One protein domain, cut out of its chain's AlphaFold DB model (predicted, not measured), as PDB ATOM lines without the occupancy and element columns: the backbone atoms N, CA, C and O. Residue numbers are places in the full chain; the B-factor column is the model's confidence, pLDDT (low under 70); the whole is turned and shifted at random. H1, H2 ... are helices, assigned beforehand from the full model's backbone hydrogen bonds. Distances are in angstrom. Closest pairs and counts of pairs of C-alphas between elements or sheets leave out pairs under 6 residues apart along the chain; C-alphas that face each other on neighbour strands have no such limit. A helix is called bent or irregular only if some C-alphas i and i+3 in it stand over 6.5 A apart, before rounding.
ATOM      1  N   THR A   9     115.635 189.998 135.681       97.19
ATOM      2  CA  THR A   9     116.391 188.997 134.921       97.19
ATOM      3  C   THR A   9     117.353 189.679 133.955       97.19
ATOM      4  O   THR A   9     118.535 189.323 133.925       97.19
ATOM      5  N   GLN A  10     116.893 190.702 133.231       96.50
ATOM      6  CA  GLN A  10     117.759 191.535 132.394       96.50
ATOM      7  C   GLN A  10     118.820 192.257 133.226       96.50
ATOM      8  O   GLN A  10     119.997 192.214 132.867       96.50
ATOM      9  N   PHE A  11     118.435 192.857 134.358       95.00
ATOM     10  CA  PHE A  11     119.375 193.530 135.257       95.00
ATOM     11  C   PHE A  11     120.490 192.589 135.720       95.00
ATOM     12  O   PHE A  11     121.671 192.894 135.566       95.00
ATOM     13  N   THR A  12     120.127 191.402 136.214       94.75
ATOM     14  CA  THR A  12     121.089 190.413 136.723       94.75
ATOM     15  C   THR A  12     122.051 189.940 135.635       94.75
ATOM     16  O   THR A  12     123.247 189.797 135.893       94.75
ATOM     17  N   LYS A  13     121.549 189.700 134.417       95.81
ATOM     18  CA  LYS A  13     122.389 189.310 133.280       95.81
ATOM     19  C   LYS A  13     123.380 190.417 132.922       95.81
ATOM     20  O   LYS A  13     124.577 190.159 132.890       95.81
ATOM     21  N   ARG A  14     122.895 191.644 132.717       95.38
ATOM     22  CA  ARG A  14     123.735 192.788 132.330       95.38
ATOM     23  C   ARG A  14     124.776 193.125 133.397       95.38
ATOM     24  O   ARG A  14     125.927 193.363 133.056       95.38
ATOM     25  N   MET A  15     124.415 193.040 134.679       94.38
ATOM     26  CA  MET A  15     125.364 193.155 135.792       94.38
ATOM     27  C   MET A  15     126.493 192.122 135.690       94.38
ATOM     28  O   MET A  15     127.665 192.480 135.786       94.38
ATOM     29  N   ARG A  16     126.159 190.835 135.514       93.50
ATOM     30  CA  ARG A  16     127.159 189.756 135.426       93.50
ATOM     31  C   ARG A  16     128.069 189.931 134.214       93.50
ATOM     32  O   ARG A  16     129.285 189.807 134.352       93.50
ATOM     33  N   ASP A  17     127.479 190.291 133.079       94.38
ATOM     34  CA  ASP A  17     128.184 190.508 131.816       94.38
ATOM     35  C   ASP A  17     128.989 191.826 131.808       94.38
ATOM     36  O   ASP A  17     129.869 191.998 130.974       94.38
ATOM     37  N   GLY A  18     128.737 192.751 132.745       93.31
ATOM     38  CA  GLY A  18     129.342 194.090 132.735       93.31
ATOM     39  C   GLY A  18     128.770 195.024 131.663       93.31
ATOM     40  O   GLY A  18     129.428 195.986 131.291       93.31
ATOM     41  N   ASP A  19     127.574 194.737 131.146       95.06
ATOM     42  CA  ASP A  19     126.899 195.525 130.109       95.06
ATOM     43  C   ASP A  19     126.090 196.676 130.734       95.06
ATOM     44  O   ASP A  19     124.858 196.645 130.825       95.06
ATOM     45  N   PHE A  20     126.790 197.696 131.220       94.25
ATOM     46  CA  PHE A  20     126.193 198.926 131.732       94.25
ATOM     47  C   PHE A  20     127.198 200.078 131.700       94.25
ATOM     48  O   PHE A  20     128.391 199.872 131.885       94.25
ATOM     49  N   ASP A  21     126.698 201.303 131.530       95.00
ATOM     50  CA  ASP A  21     127.522 202.510 131.690       95.00
ATOM     51  C   ASP A  21     127.663 202.871 133.178       95.00
ATOM     52  O   ASP A  21     128.755 203.093 133.688       95.00
ATOM     53  N   MET A  22     126.536 202.911 133.897       94.38
ATOM     54  CA  MET A  22     126.457 203.115 135.345       94.38
ATOM     55  C   MET A  22     125.243 202.370 135.894       94.38
ATOM     56  O   MET A  22     124.195 202.320 135.245       94.38
ATOM     57  N   MET A  23     125.354 201.852 137.114       93.88
ATOM     58  CA  MET A  23     124.226 201.267 137.832       93.88
ATOM     59  C   MET A  23     124.354 201.514 139.339       93.88
ATOM     60  O   MET A  23     125.475 201.567 139.850       93.88
ATOM     61  N   PRO A  24     123.236 201.664 140.067       93.25
ATOM     62  CA  PRO A  24     123.277 201.707 141.520       93.25
ATOM     63  C   PRO A  24     123.605 200.316 142.065       93.25
ATOM     64  O   PRO A  24     123.011 199.316 141.657       93.25
ATOM     65  N   THR A  25     124.532 200.254 143.014       91.62
ATOM     66  CA  THR A  25     124.899 199.018 143.707       91.62
ATOM     67  C   THR A  25     124.956 199.260 145.202       91.62
ATOM     68  O   THR A  25     125.231 200.366 145.669       91.62
ATOM     69  N   VAL A  26     124.670 198.212 145.969       91.19
ATOM     70  CA  VAL A  26     124.880 198.244 147.414       91.19
ATOM     71  C   VAL A  26     126.337 197.896 147.679       91.19
ATOM     72  O   VAL A  26     126.783 196.798 147.348       91.19
ATOM     73  N   TYR A  27     127.062 198.815 148.310       88.06
ATOM     74  CA  TYR A  27     128.403 198.564 148.820       88.06
ATOM     75  C   TYR A  27     128.335 198.265 150.320       88.06
ATOM     76  O   TYR A  27     128.084 199.154 151.136       88.06
ATOM     77  N   LEU A  28     128.525 196.996 150.685       86.94
ATOM     78  CA  LEU A  28     128.510 196.553 152.078       86.94
ATOM     79  C   LEU A  28     129.881 196.796 152.713       86.94
ATOM     80  O   LEU A  28     130.805 195.999 152.550       86.94
ATOM     81  N   ALA A  29     130.009 197.902 153.444       82.25
ATOM     82  CA  ALA A  29     131.201 198.178 154.232       82.25
ATOM     83  C   ALA A  29     131.298 197.209 155.423       82.25
ATOM     84  O   ALA A  29     130.319 196.977 156.133       82.25
ATOM     85  N   MET A  30     132.494 196.669 155.647       87.62
ATOM     86  CA  MET A  30     132.802 195.805 156.786       87.62
ATOM     87  C   MET A  30     133.568 196.602 157.852       87.62
ATOM     88  O   MET A  30     134.338 197.492 157.485       87.62
ATOM     89  N   PRO A  31     133.420 196.287 159.155       88.19
ATOM     90  CA  PRO A  31     134.138 196.993 160.223       88.19
ATOM     91  C   PRO A  31     135.666 196.923 160.100       88.19
ATOM     92  O   PRO A  31     136.370 197.810 160.576       88.19
ATOM     93  N   PHE A  32     136.179 195.875 159.455       90.12
ATOM     94  CA  PHE A  32     137.597 195.682 159.184       90.12
ATOM     95  C   PHE A  32     137.811 195.200 157.740       90.12
ATOM     96  O   PHE A  32     136.970 194.468 157.207       90.12
ATOM     97  N   PRO A  33     138.934 195.578 157.097       93.31
ATOM     98  CA  PRO A  33     139.295 195.064 155.782       93.31
ATOM     99  C   PRO A  33     139.472 193.543 155.820       93.31
ATOM    100  O   PRO A  33     140.297 193.026 156.577       93.31
ATOM    101  N   SER A  34     138.718 192.831 154.990       92.81
ATOM    102  CA  SER A  34     138.741 191.369 154.929       92.81
ATOM    103  C   SER A  34     139.167 190.863 153.551       92.81
ATOM    104  O   SER A  34     139.287 191.626 152.587       92.81
ATOM    105  N   SER A  35     139.356 189.548 153.438       92.62
ATOM    106  CA  SER A  35     139.663 188.883 152.168       92.62
ATOM    107  C   SER A  35     138.594 189.087 151.086       92.62
ATOM    108  O   SER A  35     138.916 188.990 149.902       92.62
ATOM    109  N   SER A  36     137.352 189.443 151.445       92.50
ATOM    110  CA  SER A  36     136.293 189.711 150.463       92.50
ATOM    111  C   SER A  36     136.610 190.900 149.553       92.50
ATOM    112  O   SER A  36     136.047 191.000 148.464       92.50
ATOM    113  N   LEU A  37     137.522 191.794 149.956       95.19
ATOM    114  CA  LEU A  37     137.972 192.910 149.122       95.19
ATOM    115  C   LEU A  37     138.620 192.443 147.814       95.19
ATOM    116  O   LEU A  37     138.533 193.164 146.824       95.19
ATOM    117  N   GLN A  38     139.185 191.232 147.777       95.19
ATOM    118  CA  GLN A  38     139.773 190.672 146.563       95.19
ATOM    119  C   GLN A  38     138.745 190.575 145.433       95.19
ATOM    120  O   GLN A  38     138.939 191.123 144.355       95.19
ATOM    121  N   THR A  39     137.586 189.987 145.719       94.88
ATOM    122  CA  THR A  39     136.507 189.799 144.742       94.88
ATOM    123  C   THR A  39     135.847 191.112 144.294       94.88
ATOM    124  O   THR A  39     135.153 191.116 143.276       94.88
ATOM    125  N   ASN A  40     136.046 192.205 145.042       94.62
ATOM    126  CA  ASN A  40     135.485 193.528 144.752       94.62
ATOM    127  C   ASN A  40     136.449 194.438 143.973       94.62
ATOM    128  O   ASN A  40     135.979 195.272 143.208       94.62
ATOM    129  N   TRP A  41     137.765 194.303 144.174       96.06
ATOM    130  CA  TRP A  41     138.731 195.323 143.744       96.06
ATOM    131  C   TRP A  41     139.971 194.794 143.022       96.06
ATOM    132  O   TRP A  41     140.594 195.567 142.301       96.06
ATOM    133  N   ASP A  42     140.343 193.527 143.210       96.88
ATOM    134  CA  ASP A  42     141.556 192.960 142.611       96.88
ATOM    135  C   ASP A  42     141.343 192.687 141.112       96.88
ATOM    136  O   ASP A  42     140.302 192.153 140.701       96.88
ATOM    137  N   SER A  43     142.333 193.043 140.298       97.38
ATOM    138  CA  SER A  43     142.319 192.866 138.847       97.38
ATOM    139  C   SER A  43     142.228 191.401 138.412       97.38
ATOM    140  O   SER A  43     141.622 191.106 137.380       97.38
ATOM    141  N   GLU A  44     142.716 190.452 139.221       96.81
ATOM    142  CA  GLU A  44     142.535 189.012 138.968       96.81
ATOM    143  C   GLU A  44     141.048 188.609 138.989       96.81
ATOM    144  O   GLU A  44     140.637 187.644 138.342       96.81
ATOM    145  N   TYR A  45     140.218 189.393 139.682       95.81
ATOM    146  CA  TYR A  45     138.778 189.203 139.813       95.81
ATOM    147  C   TYR A  45     137.991 190.171 138.931       95.81
ATOM    148  O   TYR A  45     136.813 190.410 139.193       95.81
ATOM    149  N   ILE A  46     138.582 190.702 137.854       95.06
ATOM    150  CA  ILE A  46     137.892 191.631 136.951       95.06
ATOM    151  C   ILE A  46     136.566 191.071 136.429       95.06
ATOM    152  O   ILE A  46     135.605 191.818 136.316       95.06
ATOM    153  N   ASN A  47     136.471 189.757 136.186       92.50
ATOM    154  CA  ASN A  47     135.255 189.091 135.699       92.50
ATOM    155  C   ASN A  47     134.223 188.799 136.804       92.50
ATOM    156  O   ASN A  47     133.103 188.383 136.508       92.50
ATOM    157  N   SER A  48     134.560 189.035 138.073       92.00
ATOM    158  CA  SER A  48     133.621 188.929 139.192       92.00
ATOM    159  C   SER A  48     132.474 189.918 139.020       92.00
ATOM    160  O   SER A  48     132.702 191.100 138.778       92.00
ATOM    161  N   SER A  49     131.232 189.477 139.228       91.38
ATOM    162  CA  SER A  49     130.081 190.390 139.257       91.38
ATOM    163  C   SER A  49     130.134 191.396 140.414       91.38
ATOM    164  O   SER A  49     129.395 192.372 140.397       91.38
ATOM    165  N   TRP A  50     130.978 191.155 141.425       92.00
ATOM    166  CA  TRP A  50     131.195 192.070 142.549       92.00
ATOM    167  C   TRP A  50     132.227 193.159 142.239       92.00
ATOM    168  O   TRP A  50     132.137 194.246 142.805       92.00
ATOM    169  N   ASN A  51     133.150 192.920 141.298       94.38
ATOM    170  CA  ASN A  51     134.039 193.960 140.776       94.38
ATOM    171  C   ASN A  51     133.281 194.797 139.736       94.38
ATOM    172  O   ASN A  51     133.530 194.750 138.534       94.38
ATOM    173  N   THR A  52     132.282 195.532 140.221       93.75
ATOM    174  CA  THR A  52     131.324 196.281 139.394       93.75
ATOM    175  C   THR A  52     131.981 197.404 138.594       93.75
ATOM    176  O   THR A  52     131.531 197.701 137.493       93.75
ATOM    177  N   ALA A  53     133.076 197.976 139.100       94.19
ATOM    178  CA  ALA A  53     133.864 198.992 138.407       94.19
ATOM    179  C   ALA A  53     134.943 198.410 137.471       94.19
ATOM    180  O   ALA A  53     135.627 199.179 136.801       94.19
ATOM    181  N   ARG A  54     135.104 197.075 137.420       94.81
ATOM    182  CA  ARG A  54     136.112 196.363 136.610       94.81
ATOM    183  C   ARG A  54     137.528 196.936 136.805       94.81
ATOM    184  O   ARG A  54     138.231 197.231 135.844       94.81
ATOM    185  N   VAL A  55     137.929 197.122 138.064       96.56
ATOM    186  CA  VAL A  55     139.196 197.780 138.432       96.56
ATOM    187  C   VAL A  55     140.409 196.950 138.001       96.56
ATOM    188  O   VAL A  55     140.445 195.742 138.218       96.56
ATOM    189  N   THR A  56     141.415 197.618 137.424       97.19
ATOM    190  CA  THR A  56     142.701 197.028 136.998       97.19
ATOM    191  C   THR A  56     143.909 197.862 137.445       97.19
ATOM    192  O   THR A  56     144.889 197.997 136.712       97.19
ATOM    193  N   ASP A  57     143.816 198.508 138.608       98.00
ATOM    194  CA  ASP A  57     144.842 199.418 139.125       98.00
ATOM    195  C   ASP A  57     145.888 198.642 139.963       98.00
ATOM    196  O   ASP A  57     145.538 198.077 141.004       98.00
ATOM    197  N   PRO A  58     147.184 198.638 139.580       97.88
ATOM    198  CA  PRO A  58     148.215 197.899 140.310       97.88
ATOM    199  C   PRO A  58     148.410 198.345 141.767       97.88
ATOM    200  O   PRO A  58     148.835 197.546 142.607       97.88
ATOM    201  N   ALA A  59     148.132 199.613 142.089       98.12
ATOM    202  CA  ALA A  59     148.198 200.111 143.458       98.12
ATOM    203  C   ALA A  59     147.045 199.549 144.299       98.12
ATOM    204  O   ALA A  59     147.272 199.151 145.445       98.12
ATOM    205  N   VAL A  60     145.840 199.448 143.722       98.25
ATOM    206  CA  VAL A  60     144.696 198.772 144.356       98.25
ATOM    207  C   VAL A  60     145.029 197.305 144.607       98.25
ATOM    208  O   VAL A  60     144.930 196.852 145.749       98.25
ATOM    209  N   ASP A  61     145.520 196.589 143.594       98.31
ATOM    210  CA  ASP A  61     145.876 195.174 143.734       98.31
ATOM    211  C   ASP A  61     146.940 194.952 144.816       98.31
ATOM    212  O   ASP A  61     146.872 194.005 145.599       98.31
ATOM    213  N   SER A  62     147.953 195.822 144.876       98.38
ATOM    214  CA  SER A  62     149.004 195.752 145.895       98.38
ATOM    215  C   SER A  62     148.436 195.937 147.305       98.38
ATOM    216  O   SER A  62     148.756 195.165 148.214       98.38
ATOM    217  N   LEU A  63     147.562 196.925 147.505       98.31
ATOM    218  CA  LEU A  63     146.938 197.189 148.803       98.31
ATOM    219  C   LEU A  63     146.024 196.042 149.237       98.31
ATOM    220  O   LEU A  63     146.130 195.577 150.373       98.31
ATOM    221  N   VAL A  64     145.187 195.537 148.329       97.88
ATOM    222  CA  VAL A  64     144.302 194.394 148.583       97.88
ATOM    223  C   VAL A  64     145.118 193.154 148.946       97.88
ATOM    224  O   VAL A  64     144.879 192.543 149.988       97.88
ATOM    225  N   ARG A  65     146.163 192.824 148.179       97.88
ATOM    226  CA  ARG A  65     147.039 191.683 148.485       97.88
ATOM    227  C   ARG A  65     147.760 191.829 149.828       97.88
ATOM    228  O   ARG A  65     147.919 190.839 150.541       97.88
ATOM    229  N   ASN A  66     148.157 193.040 150.217       98.06
ATOM    230  CA  ASN A  66     148.722 193.286 151.546       98.06
ATOM    231  C   ASN A  66     147.687 193.110 152.666       98.06
ATOM    232  O   ASN A  66     148.022 192.520 153.693       98.06
ATOM    233  N   ILE A  67     146.440 193.550 152.471       97.94
ATOM    234  CA  ILE A  67     145.336 193.309 153.418       97.94
ATOM    235  C   ILE A  67     145.120 191.808 153.627       97.94
ATOM    236  O   ILE A  67     144.983 191.366 154.767       97.94
ATOM    237  N   LEU A  68     145.141 191.015 152.551       97.06
ATOM    238  CA  LEU A  68     144.999 189.557 152.626       97.06
ATOM    239  C   LEU A  68     146.130 188.903 153.437       97.06
ATOM    240  O   LEU A  68     145.876 187.993 154.221       97.06
ATOM    241  N   ARG A  69     147.373 189.374 153.285       97.69
ATOM    242  CA  ARG A  69     148.535 188.837 154.021       97.69
ATOM    243  C   ARG A  69     148.515 189.150 155.518       97.69
ATOM    244  O   ARG A  69     149.092 188.389 156.285       97.69
ATOM    245  N   HIS A  70     147.870 190.243 155.922       97.56
ATOM    246  CA  HIS A  70     147.828 190.713 157.312       97.56
ATOM    247  C   HIS A  70     146.468 190.466 157.985       97.56
ATOM    248  O   HIS A  70     146.118 191.135 158.956       97.56
ATOM    249  N   GLN A  71     145.668 189.523 157.476       97.25
ATOM    250  CA  GLN A  71     144.412 189.150 158.127       97.25
ATOM    251  C   GLN A  71     144.669 188.687 159.569       97.25
ATOM    252  O   GLN A  71     145.542 187.861 159.821       97.25
ATOM    253  N   GLY A  72     143.903 189.237 160.514       95.44
ATOM    254  CA  GLY A  72     144.077 188.996 161.951       95.44
ATOM    255  C   GLY A  72     145.045 189.952 162.662       95.44
ATOM    256  O   GLY A  72     145.064 189.962 163.888       95.44
ATOM    257  N   ASP A  73     145.793 190.792 161.937       96.69
ATOM    258  CA  ASP A  73     146.638 191.840 162.525       96.69
ATOM    259  C   ASP A  73     145.957 193.212 162.416       96.69
ATOM    260  O   ASP A  73     146.098 193.939 161.433       96.69
ATOM    261  N   GLU A  74     145.219 193.592 163.458       94.62
ATOM    262  CA  GLU A  74     144.501 194.871 163.512       94.62
ATOM    263  C   GLU A  74     145.423 196.087 163.308       94.62
ATOM    264  O   GLU A  74     145.053 197.051 162.626       94.62
ATOM    265  N   LYS A  75     146.647 196.042 163.854       96.81
ATOM    266  CA  LYS A  75     147.595 197.162 163.778       96.81
ATOM    267  C   LYS A  75     148.091 197.371 162.354       96.81
ATOM    268  O   LYS A  75     148.286 198.519 161.954       96.81
ATOM    269  N   ALA A  76     148.268 196.292 161.596       96.88
ATOM    270  CA  ALA A  76     148.607 196.358 160.180       96.88
ATOM    271  C   ALA A  76     147.391 196.718 159.305       96.88
ATOM    272  O   ALA A  76     147.515 197.506 158.365       96.88
ATOM    273  N   LEU A  77     146.202 196.194 159.621       97.31
ATOM    274  CA  LEU A  77     144.996 196.405 158.816       97.31
ATOM    275  C   LEU A  77     144.483 197.848 158.852       97.31
ATOM    276  O   LEU A  77     144.008 198.340 157.828       97.31
ATOM    277  N   LEU A  78     144.598 198.553 159.980       96.50
ATOM    278  CA  LEU A  78     144.128 199.937 160.099       96.50
ATOM    279  C   LEU A  78     144.771 200.903 159.074       96.50
ATOM    280  O   LEU A  78     144.031 201.586 158.355       96.50
ATOM    281  N   PRO A  79     146.112 201.011 158.966       97.69
ATOM    282  CA  PRO A  79     146.732 201.862 157.955       97.69
ATOM    283  C   PRO A  79     146.494 201.353 156.526       97.69
ATOM    284  O   PRO A  79     146.292 202.178 155.635       97.69
ATOM    285  N   LEU A  80     146.450 200.033 156.299       97.81
ATOM    286  CA  LEU A  80     146.167 199.456 154.979       97.81
ATOM    287  C   LEU A  80     144.756 199.799 154.484       97.81
ATOM    288  O   LEU A  80     144.595 200.226 153.343       97.81
ATOM    289  N   GLY A  81     143.744 199.686 155.348       96.62
ATOM    290  CA  GLY A  81     142.366 200.058 155.027       96.62
ATOM    291  C   GLY A  81     142.234 201.539 154.674       96.62
ATOM    292  O   GLY A  81     141.613 201.881 153.672       96.62
ATOM    293  N   ARG A  82     142.894 202.426 155.435       97.31
ATOM    294  CA  ARG A  82     142.934 203.871 155.135       97.31
ATOM    295  C   ARG A  82     143.643 204.180 153.817       97.31
ATOM    296  O   ARG A  82     143.243 205.102 153.111       97.31
ATOM    297  N   ALA A  83     144.716 203.457 153.500       98.06
ATOM    298  CA  ALA A  83     145.422 203.621 152.235       98.06
ATOM    299  C   ALA A  83     144.546 203.182 151.052       98.06
ATOM    300  O   ALA A  83     144.439 203.928 150.080       98.06
ATOM    301  N   LEU A  84     143.873 202.031 151.163       97.62
ATOM    302  CA  LEU A  84     142.937 201.550 150.146       97.62
ATOM    303  C   LEU A  84     141.797 202.547 149.919       97.62
ATOM    304  O   LEU A  84     141.557 202.935 148.781       97.62
ATOM    305  N   ASP A  85     141.159 203.026 150.988       96.38
ATOM    306  CA  ASP A  85     140.081 204.020 150.907       96.38
ATOM    307  C   ASP A  85     140.509 205.288 150.143       96.38
ATOM    308  O   ASP A  85     139.820 205.743 149.229       96.38
ATOM    309  N   ARG A  86     141.709 205.815 150.423       97.50
ATOM    310  CA  ARG A  86     142.261 206.976 149.701       97.50
ATOM    311  C   ARG A  86     142.483 206.705 148.216       97.50
ATOM    312  O   ARG A  86     142.180 207.567 147.397       97.50
ATOM    313  N   VAL A  87     143.016 205.537 147.858       97.94
ATOM    314  CA  VAL A  87     143.264 205.185 146.449       97.94
ATOM    315  C   VAL A  87     141.946 204.997 145.694       97.94
ATOM    316  O   VAL A  87     141.798 205.513 144.586       97.94
ATOM    317  N   LEU A  88     140.965 204.321 146.297       96.56
ATOM    318  CA  LEU A  88     139.648 204.115 145.688       96.56
ATOM    319  C   LEU A  88     138.906 205.441 145.471       96.56
ATOM    320  O   LEU A  88     138.365 205.683 144.390       96.56
ATOM    321  N   THR A  89     138.909 206.321 146.475       95.56
ATOM    322  CA  THR A  89     138.242 207.630 146.393       95.56
ATOM    323  C   THR A  89     138.939 208.585 145.423       95.56
ATOM    324  O   THR A  89     138.259 209.308 144.694       95.56
ATOM    325  N   TRP A  90     140.273 208.552 145.335       97.06
ATOM    326  CA  TRP A  90     141.033 209.339 144.359       97.06
ATOM    327  C   TRP A  90     140.694 208.963 142.910       97.06
ATOM    328  O   TRP A  90     140.512 209.846 142.069       97.06
ATOM    329  N   ASN A  91     140.552 207.663 142.639       96.88
ATOM    330  CA  ASN A  91     140.241 207.129 141.312       96.88
ATOM    331  C   ASN A  91     138.759 207.242 140.909       96.88
ATOM    332  O   ASN A  91     138.436 207.073 139.737       96.88
ATOM    333  N   ARG A  92     137.852 207.565 141.845       95.88
ATOM    334  CA  ARG A  92     136.416 207.807 141.576       95.88
ATOM    335  C   ARG A  92     135.706 206.614 140.916       95.88
ATOM    336  O   ARG A  92     134.807 206.805 140.102       95.88
TER     337      ARG A  92
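What this domain is: This is residues 9 to 92 of the 142 residues of the protein "ABC-type oligopeptide transport system, periplasmic component" of Serratia plymuthica (UniProt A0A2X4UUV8). A helical hairpin, H3 and H4, makes one end of an elongated model, with the short helix H2 packed on H3; H1 lies away from these three at the other end of the length. A long link, residues 18 to 36, runs between H1 and H2, and a second long link, residues 42 to 57, leads on to H3. The printed part has 84 residues with four named helices, in the order H1, H2, H3, H4, and no named strand; its class is all helix. It is compact, with a radius of gyration of the C-alphas of 13.5 A, and spans 44 by 20 by 20 A.

How they stand to each other: H1, residues 9 to 17, touches no helix. H2, residues 37 to 41, touches H3, residues 58 to 69, which meets it with residues 60 to 65 alone; their closest C-alphas, those of Gln 38 and Val 64, are 6.2 A apart. H3 and H4, residues 74 to 91, touch and form a helical hairpin: they run opposite ways at a shallow tilt of 20 degrees, and their closest C-alphas, those of Leu 63 and Leu 84, are 6.1 A apart. H2 and H4 are apart. In H1, H2 and H3 every O i to N i+4 pair is within hydrogen-bond range; in H4, 13 of 14 are.

Where its parts are: H1 begins at C-alpha 9, (116.391, 188.997, 134.921), and is 12.3 A long from first to last C-alpha. H2 measures 5.9 A and H3 16.4 A. H4, the longest, measures 25.7 A, from C-alpha 74 at (144.501, 194.871, 163.512) to C-alpha 91 at (140.241, 207.129, 141.312). It is neither bent nor irregular, but only just: C-alphas 76 and 79 are 6.2 A apart.

The domain as a whole: The two C-alphas farthest apart, those of Gln 10 and Lys 75, are 43.7 A apart. The printed part has no cut. The links H1 to H2 and H2 to H3 are long; H3 to H4 is tight. The mean pLDDT of the printed part is 95.1, and no printed residue is under 70.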